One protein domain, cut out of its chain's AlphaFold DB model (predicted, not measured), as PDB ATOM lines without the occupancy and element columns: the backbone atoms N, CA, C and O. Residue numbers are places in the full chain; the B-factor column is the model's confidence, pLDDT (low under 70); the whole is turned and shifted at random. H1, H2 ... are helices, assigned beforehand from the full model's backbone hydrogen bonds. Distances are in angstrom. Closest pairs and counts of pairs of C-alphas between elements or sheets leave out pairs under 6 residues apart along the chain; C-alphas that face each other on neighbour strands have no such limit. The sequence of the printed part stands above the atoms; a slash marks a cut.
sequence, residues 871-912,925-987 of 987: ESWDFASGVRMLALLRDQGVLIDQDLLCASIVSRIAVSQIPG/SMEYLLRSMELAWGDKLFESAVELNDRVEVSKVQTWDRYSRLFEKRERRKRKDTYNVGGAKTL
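This is residues 871 to 912 and 925 to 987 of the 987 residues of an uncharacterized protein of Torrubiella hemipterigena (UniProt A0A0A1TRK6). One long helix, H4, reaches as an arm out of a small head of three shorter helices, in which H2 and H3 pack on the arm's first part and H1 packs on H3, away from the arm; residues 968 to 987 stick out free. The printed part has 105 residues with four named helices, in the order H1, H2, H3, H4, and no named strand: all helix. It is extended, with a radius of gyration of the C-alphas of 20.3 A, and spans 69 by 29 by 26 A, the arm making the length.

Find C-alpha 945 at (72.029, -96.712, 71.929); from there H4, residues 945 to 983, runs 54.6 A to C-alpha 983 at (60.208, -54.346, 104.350), with a kink of 30 degrees near residue 959. H2 is residues 894 to 908, 21.1 A long; H3 is residues 926 to 937, 16.4 A. H1, residues 877 to 886, begins at C-alpha 877 at (85.912, -94.676, 85.037) and is 14.3 A long.

Start at H4: its residues 948 to 959 touch residues 902 to 907 of H2, closest at the C-alphas of Ala 906 and Lys 956, 5.0 A, at a steep tilt of 51 degrees, the same way. Its residues 945 to 949 touch residues 926 to 930 of H3, closest at the C-alphas of Glu 927 and Ala 945, 5.3 A, about perpendicular at 76 degrees. Farther out, residues 933 to 937 of H3 touch H1, the closest C-alphas being Arg 880 and Ala 936, 4.6 A, at a shallow tilt of 34 degrees, only just short of steep, the same way. H1 and H4 are apart. In H1, H2, H3 and H4 every O i to N i+4 pair is within hydrogen-bond range.

The farthest C-alphas, Gly 889 and Leu 987, are 69.6 A apart. Residues 913 to 924 are not printed; the gap between C-alphas 912 and 925 is 20.8 A. No link printed whole is long. Look for pLDDT under 70 in 36 residues, among them 962 to 987.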
ATOM      1  N   GLU A 871      96.089 -91.331  81.813       45.75
ATOM      2  CA  GLU A 871      95.209 -90.799  82.866       45.75
ATOM      3  C   GLU A 871      93.954 -90.128  82.270       45.75
ATOM      4  O   GLU A 871      93.694 -88.935  82.443       45.75
ATOM      5  N   SER A 872      93.176 -90.897  81.509       45.44
ATOM      6  CA  SER A 872      91.932 -90.427  80.901       45.44
ATOM      7  C   SER A 872      90.825 -90.290  81.952       45.44
ATOM      8  O   SER A 872      90.408 -91.254  82.594       45.44
ATOM      9  N   TRP A 873      90.311 -89.067  82.108       53.72
ATOM     10  CA  TRP A 873      89.126 -88.766  82.916       53.72
ATOM     11  C   TRP A 873      87.850 -89.189  82.172       53.72
ATOM     12  O   TRP A 873      87.032 -88.362  81.779       53.72
ATOM     13  N   ASP A 874      87.717 -90.491  81.927       62.53
ATOM     14  CA  ASP A 874      86.586 -91.092  81.219       62.53
ATOM     15  C   ASP A 874      85.320 -91.105  82.103       62.53
ATOM     16  O   ASP A 874      85.390 -91.355  83.311       62.53
ATOM     17  N   PHE A 875      84.141 -90.893  81.509       65.25
ATOM     18  CA  PHE A 875      82.848 -91.124  82.170       65.25
ATOM     19  C   PHE A 875      82.711 -92.579  82.635       65.25
ATOM     20  O   PHE A 875      82.155 -92.847  83.704       65.25
ATOM     21  N   ALA A 876      83.287 -93.507  81.869       74.31
ATOM     22  CA  ALA A 876      83.300 -94.930  82.154       74.31
ATOM     23  C   ALA A 876      84.233 -95.318  83.319       74.31
ATOM     24  O   ALA A 876      84.204 -96.465  83.752       74.31
ATOM     25  N   SER A 877      85.011 -94.393  83.899       77.56
ATOM     26  CA  SER A 877      85.912 -94.676  85.037       77.56
ATOM     27  C   SER A 877      85.208 -95.316  86.244       77.56
ATOM     28  O   SER A 877      85.714 -96.285  86.806       77.56
ATOM     29  N   GLY A 878      84.012 -94.838  86.605       82.62
ATOM     30  CA  GLY A 878      83.194 -95.437  87.669       82.62
ATOM     31  C   GLY A 878      82.633 -96.819  87.302       82.62
ATOM     32  O   GLY A 878      82.503 -97.675  88.173       82.62
ATOM     33  N   VAL A 879      82.360 -97.061  86.014       85.12
ATOM     34  CA  VAL A 879      81.921 -98.370  85.495       85.12
ATOM     35  C   VAL A 879      83.086 -99.362  85.523       85.12
ATOM     36  O   VAL A 879      82.939-100.446  86.076       85.12
ATOM     37  N   ARG A 880      84.270 -98.950  85.047       87.12
ATOM     38  CA  ARG A 880      85.527 -99.717  85.093       87.12
ATOM     39  C   ARG A 880      85.889-100.127  86.519       87.12
ATOM     40  O   ARG A 880      86.269-101.268  86.751       87.12
ATOM     41  N   MET A 881      85.755 -99.217  87.483       87.50
ATOM     42  CA  MET A 881      86.010 -99.525  88.892       87.50
ATOM     43  C   MET A 881      85.046-100.601  89.425       87.50
ATOM     44  O   MET A 881      85.478-101.517  90.122       87.50
ATOM     45  N   LEU A 882      83.752-100.517  89.096       89.38
ATOM     46  CA  LEU A 882      82.771-101.526  89.503       89.38
ATOM     47  C   LEU A 882      82.987-102.866  88.777       89.38
ATOM     48  O   LEU A 882      82.870-103.908  89.419       89.38
ATOM     49  N   ALA A 883      83.386-102.855  87.502       87.56
ATOM     50  CA  ALA A 883      83.789-104.054  86.765       87.56
ATOM     51  C   ALA A 883      84.991-104.740  87.435       87.56
ATOM     52  O   ALA A 883      84.926-105.918  87.764       87.56
ATOM     53  N   LEU A 884      86.036-103.983  87.785       87.81
ATOM     54  CA  LEU A 884      87.193-104.512  88.514       87.81
ATOM     55  C   LEU A 884      86.831-105.088  89.896       87.81
ATOM     56  O   LEU A 884      87.508-105.999  90.365       87.81
ATOM     57  N   LEU A 885      85.772-104.603  90.555       88.44
ATOM     58  CA  LEU A 885      85.261-105.212  91.791       88.44
ATOM     59  C   LEU A 885      84.453-106.495  91.516       88.44
ATOM     60  O   LEU A 885      84.647-107.488  92.226       88.44
ATOM     61  N   ARG A 886      83.614-106.514  90.469       89.56
ATOM     62  CA  ARG A 886      82.915-107.716  89.970       89.56
ATOM     63  C   ARG A 886      83.907-108.829  89.628       89.56
ATOM     64  O   ARG A 886      83.724-109.964  90.058       89.56
ATOM     65  N   ASP A 887      84.998-108.489  88.950       87.06
ATOM     66  CA  ASP A 887      86.048-109.418  88.510       87.06
ATOM     67  C   ASP A 887      86.920-109.931  89.676       87.06
ATOM     68  O   ASP A 887      87.723-110.850  89.520       87.06
ATOM     69  N   GLN A 888      86.759-109.362  90.876       85.06
ATOM     70  CA  GLN A 888      87.287-109.891  92.141       85.06
ATOM     71  C   GLN A 888      86.194-110.569  92.996       85.06
ATOM     72  O   GLN A 888      86.394-110.814  94.185       85.06
ATOM     73  N   GLY A 889      85.035-110.877  92.405       81.75
ATOM     74  CA  GLY A 889      83.929-111.612  93.024       81.75
ATOM     75  C   GLY A 889      82.949-110.770  93.848       81.75
ATOM     76  O   GLY A 889      82.038-111.333  94.460       81.75
ATOM     77  N   VAL A 890      83.095-109.441  93.900       86.44
ATOM     78  CA  VAL A 890      82.137-108.576  94.609       86.44
ATOM     79  C   VAL A 890      80.845-108.492  93.797       86.44
ATOM     80  O   VAL A 890      80.854-108.074  92.647       86.44
ATOM     81  N   LEU A 891      79.715-108.868  94.398       85.56
ATOM     82  CA  LEU A 891      78.404-108.761  93.752       85.56
ATOM     83  C   LEU A 891      78.047-107.282  93.531       85.56
ATOM     84  O   LEU A 891      77.760-106.556  94.484       85.56
ATOM     85  N   ILE A 892      78.080-106.866  92.265       86.81
ATOM     86  CA  ILE A 892      77.597-105.577  91.766       86.81
ATOM     87  C   ILE A 892      76.234-105.804  91.108       86.81
ATOM     88  O   ILE A 892      76.037-106.796  90.410       86.81
ATOM     89  N   ASP A 893      75.299-104.894  91.351       85.44
ATOM     90  CA  ASP A 893      73.947-104.939  90.794       85.44
ATOM     91  C   ASP A 893      73.927-104.229  89.425       85.44
ATOM     92  O   ASP A 893      74.165-103.020  89.336       85.44
ATOM     93  N   GLN A 894      73.704-104.995  88.347       87.56
ATOM     94  CA  GLN A 894      73.734-104.481  86.972       87.56
ATOM     95  C   GLN A 894      72.508-103.612  86.642       87.56
ATOM     96  O   GLN A 894      72.653-102.608  85.945       87.56
ATOM     97  N   ASP A 895      71.328-103.919  87.182       86.44
ATOM     98  CA  ASP A 895      70.129-103.103  86.964       86.44
ATOM     99  C   ASP A 895      70.268-101.747  87.666       86.44
ATOM    100  O   ASP A 895      69.979-100.694  87.089       86.44
ATOM    101  N   LEU A 896      70.819-101.751  88.884       87.25
ATOM    102  CA  LEU A 896      71.204-100.548  89.619       87.25
ATOM    103  C   LEU A 896      72.285 -99.740  88.895       87.25
ATOM    104  O   LEU A 896      72.208 -98.508  88.888       87.25
ATOM    105  N   LEU A 897      73.284-100.397  88.297       87.75
ATOM    106  CA  LEU A 897      74.316 -99.755  87.478       87.75
ATOM    107  C   LEU A 897      73.676 -99.036  86.281       87.75
ATOM    108  O   LEU A 897      73.872 -97.827  86.125       87.75
ATOM    109  N   CYS A 898      72.847 -99.730  85.500       86.56
ATOM    110  CA  CYS A 898      72.172 -99.163  84.333       86.56
ATOM    111  C   CYS A 898      71.203 -98.029  84.715       86.56
ATOM    112  O   CYS A 898      71.244 -96.957  84.107       86.56
ATOM    113  N   ALA A 899      70.399 -98.188  85.774       85.25
ATOM    114  CA  ALA A 899      69.523 -97.130  86.286       85.25
ATOM    115  C   ALA A 899      70.309 -95.894  86.773       85.25
ATOM    116  O   ALA A 899      69.907 -94.751  86.534       85.25
ATOM    117  N   SER A 900      71.465 -96.104  87.410       84.94
ATOM    118  CA  SER A 900      72.356 -95.022  87.852       84.94
ATOM    119  C   SER A 900      72.971 -94.263  86.679       84.94
ATOM    120  O   SER A 900      73.040 -93.034  86.725       84.94
ATOM    121  N   ILE A 901      73.396 -94.973  85.630       84.50
ATOM    122  CA  ILE A 901      73.912 -94.388  84.384       84.50
ATOM    123  C   ILE A 901      72.829 -93.526  83.725       84.50
ATOM    124  O   ILE A 901      73.051 -92.332  83.517       84.50
ATOM    125  N   VAL A 902      71.639 -94.091  83.487       84.31
ATOM    126  CA  VAL A 902      70.491 -93.392  82.881       84.31
ATOM    127  C   VAL A 902      70.149 -92.113  83.656       84.31
ATOM    128  O   VAL A 902      70.091 -91.034  83.066       84.31
ATOM    129  N   SER A 903      70.034 -92.193  84.988       82.44
ATOM    130  CA  SER A 903      69.773 -91.031  85.849       82.44
ATOM    131  C   SER A 903      70.866 -89.955  85.746       82.44
ATOM    132  O   SER A 903      70.569 -88.758  85.730       82.44
ATOM    133  N   ARG A 904      72.149 -90.335  85.644       81.31
ATOM    134  CA  ARG A 904      73.255 -89.366  85.525       81.31
ATOM    135  C   ARG A 904      73.318 -88.706  84.148       81.31
ATOM    136  O   ARG A 904      73.651 -87.521  84.092       81.31
ATOM    137  N   ILE A 905      72.966 -89.419  83.078       79.06
ATOM    138  CA  ILE A 905      72.832 -88.842  81.733       79.06
ATOM    139  C   ILE A 905      71.631 -87.884  81.694       79.06
ATOM    140  O   ILE A 905      71.790 -86.734  81.293       79.06
ATOM    141  N   ALA A 906      70.465 -88.284  82.212       76.12
ATOM    142  CA  ALA A 906      69.292 -87.407  82.298       76.12
ATOM    143  C   ALA A 906      69.591 -86.107  83.078       76.12
ATOM    144  O   ALA A 906      69.337 -85.011  82.579       76.12
ATOM    145  N   VAL A 907      70.230 -86.202  84.253       72.44
ATOM    146  CA  VAL A 907      70.645 -85.040  85.069       72.44
ATOM    147  C   VAL A 907      71.695 -84.150  84.380       72.44
ATOM    148  O   VAL A 907      71.784 -82.964  84.705       72.44
ATOM    149  N   SER A 908      72.508 -84.668  83.451       67.94
ATOM    150  CA  SER A 908      73.487 -83.847  82.717       67.94
ATOM    151  C   SER A 908      72.871 -83.084  81.537       67.94
ATOM    152  O   SER A 908      73.408 -82.051  81.143       67.94
ATOM    153  N   GLN A 909      71.723 -83.544  81.032       70.38
ATOM    154  CA  GLN A 909      71.002 -82.957  79.896       70.38
ATOM    155  C   GLN A 909      69.870 -81.988  80.311       70.38
ATOM    156  O   GLN A 909      69.199 -81.424  79.449       70.38
ATOM    157  N   ILE A 910      69.668 -81.751  81.614       66.50
ATOM    158  CA  ILE A 910      68.690 -80.780  82.134       66.50
ATOM    159  C   ILE A 910      69.212 -79.331  81.995       66.50
ATOM    160  O   ILE A 910      70.305 -79.026  82.488       66.50
ATOM    161  N   PRO A 911      68.442 -78.406  81.382       49.84
ATOM    162  CA  PRO A 911      68.833 -77.003  81.272       49.84
ATOM    163  C   PRO A 911      68.838 -76.314  82.647       49.84
ATOM    164  O   PRO A 911      67.998 -76.585  83.502       49.84
ATOM    165  N   GLY A 912      69.795 -75.404  82.864       51.28
ATOM    166  CA  GLY A 912      69.952 -74.648  84.117       51.28
ATOM    167  C   GLY A 912      71.082 -75.130  85.039       51.28
ATOM    168  O   GLY A 912      71.464 -74.409  85.962       51.28
ATOM    169  N   SER A 925      77.538 -88.003  71.552       66.50
ATOM    170  CA  SER A 925      76.887 -89.137  70.870       66.50
ATOM    171  C   SER A 925      76.581 -90.256  71.870       66.50
ATOM    172  O   SER A 925      77.484 -90.751  72.554       66.50
ATOM    173  N   MET A 926      75.313 -90.676  71.935       70.25
ATOM    174  CA  MET A 926      74.865 -91.746  72.832       70.25
ATOM    175  C   MET A 926      75.560 -93.080  72.515       70.25
ATOM    176  O   MET A 926      75.831 -93.864  73.418       70.25
ATOM    177  N   GLU A 927      75.939 -93.300  71.254       74.25
ATOM    178  CA  GLU A 927      76.708 -94.468  70.810       74.25
ATOM    179  C   GLU A 927      78.121 -94.490  71.406       74.25
ATOM    180  O   GLU A 927      78.615 -95.545  71.792       74.25
ATOM    181  N   TYR A 928      78.774 -93.326  71.516       74.25
ATOM    182  CA  TYR A 928      80.097 -93.214  72.137       74.25
ATOM    183  C   TYR A 928      80.014 -93.400  73.658       74.25
ATOM    184  O   TYR A 928      80.847 -94.096  74.239       74.25
ATOM    185  N   LEU A 929      78.973 -92.840  74.291       73.62
ATOM    186  CA  LEU A 929      78.694 -93.047  75.714       73.62
ATOM    187  C   LEU A 929      78.424 -94.526  76.030       73.62
ATOM    188  O   LEU A 929      79.021 -95.059  76.961       73.62
ATOM    189  N   LEU A 930      77.594 -95.204  75.235       80.06
ATOM    190  CA  LEU A 930      77.356 -96.640  75.376       80.06
ATOM    191  C   LEU A 930      78.659 -97.429  75.185       80.06
ATOM    192  O   LEU A 930      79.063 -98.180  76.071       80.06
ATOM    193  N   ARG A 931      79.370 -97.201  74.073       79.75
ATOM    194  CA  ARG A 931      80.537 -98.001  73.680       79.75
ATOM    195  C   ARG A 931      81.673 -97.985  74.704       79.75
ATOM    196  O   ARG A 931      82.259 -99.039  74.937       79.75
ATOM    197  N   SER A 932      81.999 -96.846  75.322       75.75
ATOM    198  CA  SER A 932      83.044 -96.836  76.362       75.75
ATOM    199  C   SER A 932      82.554 -97.398  77.701       75.75
ATOM    200  O   SER A 932      83.365 -97.942  78.445       75.75
ATOM    201  N   MET A 933      81.253 -97.324  78.018       81.81
ATOM    202  CA  MET A 933      80.703 -97.985  79.213       81.81
ATOM    203  C   MET A 933      80.719 -99.508  79.065       81.81
ATOM    204  O   MET A 933      81.152-100.192  79.986       81.81
ATOM    205  N   GLU A 934      80.334-100.038  77.902       83.56
ATOM    206  CA  GLU A 934      80.418-101.474  77.602       83.56
ATOM    207  C   GLU A 934      81.873-101.955  77.544       83.56
ATOM    208  O   GLU A 934      82.206-102.966  78.151       83.56
ATOM    209  N   LEU A 935      82.783-101.193  76.925       82.75
ATOM    210  CA  LEU A 935      84.217-101.515  76.919       82.75
ATOM    211  C   LEU A 935      84.844-101.483  78.327       82.75
ATOM    212  O   LEU A 935      85.781-102.230  78.596       82.75
ATOM    213  N   ALA A 936      84.324-100.651  79.235       82.38
ATOM    214  CA  ALA A 936      84.736-100.614  80.637       82.38
ATOM    215  C   ALA A 936      84.082-101.698  81.513       82.38
ATOM    216  O   ALA A 936      84.627-102.022  82.567       82.38
ATOM    217  N   TRP A 937      82.927-102.235  81.107       86.94
ATOM    218  CA  TRP A 937      82.219-103.319  81.797       86.94
ATOM    219  C   TRP A 937      82.630-104.709  81.288       86.94
ATOM    220  O   TRP A 937      82.567-105.680  82.037       86.94
ATOM    221  N   GLY A 938      83.075-104.825  80.037       81.81
ATOM    222  CA  GLY A 938      83.428-106.085  79.371       81.81
ATOM    223  C   GLY A 938      82.240-106.830  78.749       81.81
ATOM    224  O   GLY A 938      82.448-107.636  77.848       81.81
ATOM    225  N   ASP A 939      81.013-106.505  79.165       83.69
ATOM    226  CA  ASP A 939      79.753-107.070  78.670       83.69
ATOM    227  C   ASP A 939      78.814-105.968  78.158       83.69
ATOM    228  O   ASP A 939      78.983-104.784  78.470       83.69
ATOM    229  N   LYS A 940      77.772-106.368  77.419       84.25
ATOM    230  CA  LYS A 940      76.686-105.458  77.034       84.25
ATOM    231  C   LYS A 940      75.916-104.957  78.257       84.25
ATOM    232  O   LYS A 940      75.562-105.739  79.139       84.25
ATOM    233  N   LEU A 941      75.615-103.660  78.272       80.75
ATOM    234  CA  LEU A 941      74.833-103.008  79.335       80.75
ATOM    235  C   LEU A 941      73.406-102.652  78.892       80.75
ATOM    236  O   LEU A 941      72.512-102.565  79.734       80.75
ATOM    237  N   PHE A 942      73.212-102.451  77.587       83.31
ATOM    238  CA  PHE A 942      71.951-102.082  76.942       83.31
ATOM    239  C   PHE A 942      71.850-102.828  75.598       83.31
ATOM    240  O   PHE A 942      72.859-103.271  75.047       83.31
ATOM    241  N   GLU A 943      70.651-102.988  75.044       80.12
ATOM    242  CA  GLU A 943      70.464-103.646  73.745       80.12
ATOM    243  C   GLU A 943      70.912-102.747  72.584       80.12
ATOM    244  O   GLU A 943      71.447-103.233  71.583       80.12
ATOM    245  N   SER A 944      70.714-101.430  72.721       82.62
ATOM    246  CA  SER A 944      71.121-100.428  71.731       82.62
ATOM    247  C   SER A 944      71.284 -99.024  72.327       82.62
ATOM    248  O   SER A 944      70.753 -98.701  73.391       82.62
ATOM    249  N   ALA A 945      71.956 -98.135  71.586       76.81
ATOM    250  CA  ALA A 945      72.029 -96.712  71.929       76.81
ATOM    251  C   ALA A 945      70.663 -95.994  71.842       76.81
ATOM    252  O   ALA A 945      70.496 -94.942  72.457       76.81
ATOM    253  N   VAL A 946      69.692 -96.564  71.114       78.12
ATOM    254  CA  VAL A 946      68.312 -96.053  71.026       78.12
ATOM    255  C   VAL A 946      67.556 -96.370  72.316       78.12
ATOM    256  O   VAL A 946      67.029 -95.460  72.943       78.12
ATOM    257  N   GLU A 947      67.611 -97.618  72.788       84.19
ATOM    258  CA  GLU A 947      67.005 -98.047  74.062       84.19
ATOM    259  C   GLU A 947      67.571 -97.261  75.260       84.19
ATOM    260  O   GLU A 947      66.819 -96.788  76.117       84.19
ATOM    261  N   LEU A 948      68.889 -97.023  75.277       82.00
ATOM    262  CA  LEU A 948      69.527 -96.129  76.247       82.00
ATOM    263  C   LEU A 948      68.971 -94.694  76.162       82.00
ATOM    264  O   LEU A 948      68.704 -94.080  77.197       82.00
ATOM    265  N   ASN A 949      68.777 -94.155  74.955       82.25
ATOM    266  CA  ASN A 949      68.223 -92.815  74.770       82.25
ATOM    267  C   ASN A 949      66.761 -92.720  75.232       82.25
ATOM    268  O   ASN A 949      66.421 -91.799  75.970       82.25
ATOM    269  N   ASP A 950      65.917 -93.690  74.884       82.38
ATOM    270  CA  ASP A 950      64.504 -93.712  75.274       82.38
ATOM    271  C   ASP A 950      64.342 -93.807  76.800       82.38
ATOM    272  O   ASP A 950      63.552 -93.072  77.403       82.38
ATOM    273  N   ARG A 951      65.168 -94.629  77.467       83.81
ATOM    274  CA  ARG A 951      65.237 -94.693  78.939       83.81
ATOM    275  C   ARG A 951      65.713 -93.375  79.554       83.81
ATOM    276  O   ARG A 951      65.211 -92.979  80.610       83.81
ATOM    277  N   VAL A 952      66.635 -92.665  78.901       82.38
ATOM    278  CA  VAL A 952      67.066 -91.316  79.304       82.38
ATOM    279  C   VAL A 952      65.946 -90.286  79.126       82.38
ATOM    280  O   VAL A 952      65.751 -89.484  80.037       82.38
ATOM    281  N   GLU A 953      65.163 -90.314  78.043       80.00
ATOM    282  CA  GLU A 953      64.012 -89.410  77.862       80.00
ATOM    283  C   GLU A 953      62.915 -89.640  78.913       80.00
ATOM    284  O   GLU A 953      62.430 -88.683  79.523       80.00
ATOM    285  N   VAL A 954      62.577 -90.897  79.222       84.25
ATOM    286  CA  VAL A 954      61.642 -91.217  80.318       84.25
ATOM    287  C   VAL A 954      62.181 -90.709  81.664       84.25
ATOM    288  O   VAL A 954      61.457 -90.059  82.426       84.25
ATOM    289  N   SER A 955      63.470 -90.930  81.942       80.56
ATOM    290  CA  SER A 955      64.112 -90.473  83.180       80.56
ATOM    291  C   SER A 955      64.214 -88.944  83.273       80.56
ATOM    292  O   SER A 955      64.056 -88.392  84.366       80.56
ATOM    293  N   LYS A 956      64.397 -88.224  82.156       76.50
ATOM    294  CA  LYS A 956      64.369 -86.750  82.116       76.50
ATOM    295  C   LYS A 956      63.045 -86.194  82.614       76.50
ATOM    296  O   LYS A 956      63.075 -85.253  83.396       76.50
ATOM    297  N   VAL A 957      61.905 -86.758  82.205       77.00
ATOM    298  CA  VAL A 957      60.579 -86.256  82.618       77.00
ATOM    299  C   VAL A 957      60.401 -86.371  84.136       77.00
ATOM    300  O   VAL A 957      60.063 -85.388  84.792       77.00
ATOM    301  N   GLN A 958      60.720 -87.540  84.702       75.88
ATOM    302  CA  GLN A 958      60.683 -87.785  86.152       75.88
ATOM    303  C   GLN A 958      61.660 -86.872  86.913       75.88
ATOM    304  O   GLN A 958      61.333 -86.303  87.955       75.88
ATOM    305  N   THR A 959      62.867 -86.701  86.371       72.75
ATOM    306  CA  THR A 959      63.902 -85.859  86.977       72.75
ATOM    307  C   THR A 959      63.529 -84.376  86.894       72.75
ATOM    308  O   THR A 959      63.781 -83.644  87.845       72.75
ATOM    309  N   TRP A 960      62.900 -83.917  85.808       70.12
ATOM    310  CA  TRP A 960      62.485 -82.523  85.632       70.12
ATOM    311  C   TRP A 960      61.357 -82.126  86.587       70.12
ATOM    312  O   TRP A 960      61.455 -81.058  87.180       70.12
ATOM    313  N   ASP A 961      60.349 -82.975  86.807       72.50
ATOM    314  CA  ASP A 961      59.318 -82.739  87.834       72.50
ATOM    315  C   ASP A 961      59.941 -82.631  89.238       72.50
ATOM    316  O   ASP A 961      59.725 -81.662  89.966       72.50
ATOM    317  N   ARG A 962      60.834 -83.558  89.603       68.50
ATOM    318  CA  ARG A 962      61.542 -83.466  90.889       68.50
ATOM    319  C   ARG A 962      62.390 -82.195  90.980       68.50
ATOM    320  O   ARG A 962      62.312 -81.486  91.979       68.50
ATOM    321  N   TYR A 963      63.165 -81.855  89.951       64.94
ATOM    322  CA  TYR A 963      63.996 -80.648  89.956       64.94
ATOM    323  C   TYR A 963      63.177 -79.349  89.914       64.94
ATOM    324  O   TYR A 963      63.594 -78.384  90.554       64.94
ATOM    325  N   SER A 964      62.025 -79.291  89.239       62.50
ATOM    326  CA  SER A 964      61.183 -78.088  89.173       62.50
ATOM    327  C   SER A 964      60.625 -77.731  90.550       62.50
ATOM    328  O   SER A 964      60.830 -76.606  91.004       62.50
ATOM    329  N   ARG A 965      60.085 -78.713  91.292       64.62
ATOM    330  CA  ARG A 965      59.658 -78.571  92.700       64.62
ATOM    331  C   ARG A 965      60.776 -78.013  93.592       64.62
ATOM    332  O   ARG A 965      60.522 -77.282  94.550       64.62
ATOM    333  N   LEU A 966      62.033 -78.337  93.285       59.84
ATOM    334  CA  LEU A 966      63.205 -77.923  94.061       59.84
ATOM    335  C   LEU A 966      63.762 -76.555  93.627       59.84
ATOM    336  O   LEU A 966      64.201 -75.781  94.483       59.84
ATOM    337  N   PHE A 967      63.679 -76.206  92.339       61.47
ATOM    338  CA  PHE A 967      63.868 -74.833  91.862       61.47
ATOM    339  C   PHE A 967      62.794 -73.910  92.444       61.47
ATOM    340  O   PHE A 967      63.146 -72.859  92.970       61.47
ATOM    341  N   GLU A 968      61.528 -74.330  92.482       60.09
ATOM    342  CA  GLU A 968      60.458 -73.624  93.189       60.09
ATOM    343  C   GLU A 968      60.755 -73.472  94.681       60.09
ATOM    344  O   GLU A 968      60.623 -72.380  95.221       60.09
ATOM    345  N   LYS A 969      61.216 -74.524  95.370       63.12
ATOM    346  CA  LYS A 969      61.595 -74.440  96.793       63.12
ATOM    347  C   LYS A 969      62.748 -73.451  97.031       63.12
ATOM    348  O   LYS A 969      62.809 -72.834  98.094       63.12
ATOM    349  N   ARG A 970      63.635 -73.256  96.045       57.53
ATOM    350  CA  ARG A 970      64.723 -72.260  96.071       57.53
ATOM    351  C   ARG A 970      64.248 -70.847  95.711       57.53
ATOM    352  O   ARG A 970      64.669 -69.899  96.364       57.53
ATOM    353  N   GLU A 971      63.356 -70.712  94.733       56.84
ATOM    354  CA  GLU A 971      62.672 -69.464  94.365       56.84
ATOM    355  C   GLU A 971      61.815 -68.937  95.519       56.84
ATOM    356  O   GLU A 971      61.952 -67.784  95.908       56.84
ATOM    357  N   ARG A 972      60.981 -69.786  96.131       56.94
ATOM    358  CA  ARG A 972      60.144 -69.433  97.289       56.94
ATOM    359  C   ARG A 972      60.992 -68.981  98.483       56.94
ATOM    360  O   ARG A 972      60.596 -68.037  99.160       56.94
ATOM    361  N   ARG A 973      62.166 -69.596  98.710       57.47
ATOM    362  CA  ARG A 973      63.160 -69.119  99.693       57.47
ATOM    363  C   ARG A 973      63.684 -67.734  99.317       57.47
ATOM    364  O   ARG A 973      63.369 -66.796 100.034       57.47
ATOM    365  N   LYS A 974      64.312 -67.581  98.141       56.56
ATOM    366  CA  LYS A 974      64.799 -66.281  97.641       56.56
ATOM    367  C   LYS A 974      63.756 -65.168  97.742       56.56
ATOM    368  O   LYS A 974      64.092 -64.065  98.143       56.56
ATOM    369  N   ARG A 975      62.499 -65.450  97.381       54.62
ATOM    370  CA  ARG A 975      61.393 -64.486  97.455       54.62
ATOM    371  C   ARG A 975      61.108 -64.084  98.900       54.62
ATOM    372  O   ARG A 975      61.007 -62.891  99.168       54.62
ATOM    373  N   LYS A 976      61.045 -65.044  99.829       55.88
ATOM    374  CA  LYS A 976      60.897 -64.777 101.270       55.88
ATOM    375  C   LYS A 976      62.072 -63.949 101.812       55.88
ATOM    376  O   LYS A 976      61.842 -62.980 102.528       55.88
ATOM    377  N   ASP A 977      63.292 -64.259 101.379       52.91
ATOM    378  CA  ASP A 977      64.503 -63.504 101.717       52.91
ATOM    379  C   ASP A 977      64.418 -62.052 101.185       52.91
ATOM    380  O   ASP A 977      64.672 -61.101 101.922       52.91
ATOM    381  N   THR A 978      63.974 -61.844  99.936       52.59
ATOM    382  CA  THR A 978      63.812 -60.495  99.355       52.59
ATOM    383  C   THR A 978      62.650 -59.694  99.940       52.59
ATOM    384  O   THR A 978      62.776 -58.478 100.043       52.59
ATOM    385  N   TYR A 979      61.546 -60.326 100.358       50.81
ATOM    386  CA  TYR A 979      60.460 -59.615 101.049       50.81
ATOM    387  C   TYR A 979      60.913 -59.112 102.428       50.81
ATOM    388  O   TYR A 979      60.630 -57.965 102.769       50.81
ATOM    389  N   ASN A 980      61.702 -59.904 103.166       49.03
ATOM    390  CA  ASN A 980      62.309 -59.462 104.428       49.03
ATOM    391  C   ASN A 980      63.282 -58.281 104.236       49.03
ATOM    392  O   ASN A 980      63.315 -57.379 105.068       49.03
ATOM    393  N   VAL A 981      64.047 -58.247 103.136       49.50
ATOM    394  CA  VAL A 981      64.956 -57.124 102.818       49.50
ATOM    395  C   VAL A 981      64.207 -55.893 102.281       49.50
ATOM    396  O   VAL A 981      64.654 -54.768 102.490       49.50
ATOM    397  N   GLY A 982      63.062 -56.080 101.615       41.78
ATOM    398  CA  GLY A 982      62.217 -54.987 101.126       41.78
ATOM    399  C   GLY A 982      61.494 -54.234 102.246       41.78
ATOM    400  O   GLY A 982      61.498 -53.007 102.250       41.78
ATOM    401  N   GLY A 983      60.930 -54.956 103.223       37.91
ATOM    402  CA  GLY A 983      60.208 -54.346 104.350       37.91
ATOM    403  C   GLY A 983      61.071 -53.413 105.210       37.91
ATOM    404  O   GLY A 983      60.583 -52.401 105.698       37.91
ATOM    405  N   ALA A 984      62.374 -53.695 105.316       42.44
ATOM    406  CA  ALA A 984      63.348 -52.901 106.071       42.44
ATOM    407  C   ALA A 984      63.835 -51.615 105.354       42.44
ATOM    408  O   ALA A 984      64.896 -51.088 105.691       42.44
ATOM    409  N   LYS A 985      63.112 -51.134 104.331       41.19
ATOM    410  CA  LYS A 985      63.408 -49.881 103.602       41.19
ATOM    411  C   LYS A 985      62.211 -48.934 103.435       41.19
ATOM    412  O   LYS A 985      62.336 -47.923 102.749       41.19
ATOM    413  N   THR A 986      61.069 -49.253 104.042       41.09
ATOM    414  CA  THR A 986      59.851 -48.418 104.035       41.09
ATOM    415  C   THR A 986      59.216 -48.314 105.429       41.09
ATOM    416  O   THR A 986      58.000 -48.180 105.556       41.09
ATOM    417  N   LEU A 987      60.072 -48.380 106.452       33.97
ATOM    418  CA  LEU A 987      59.889 -47.979 107.849       33.97
ATOM    419  C   LEU A 987      61.183 -47.272 108.287       33.97
ATOM    420  O   LEU A 987      61.075 -46.357 109.126       33.97
TER     421      LEU A 987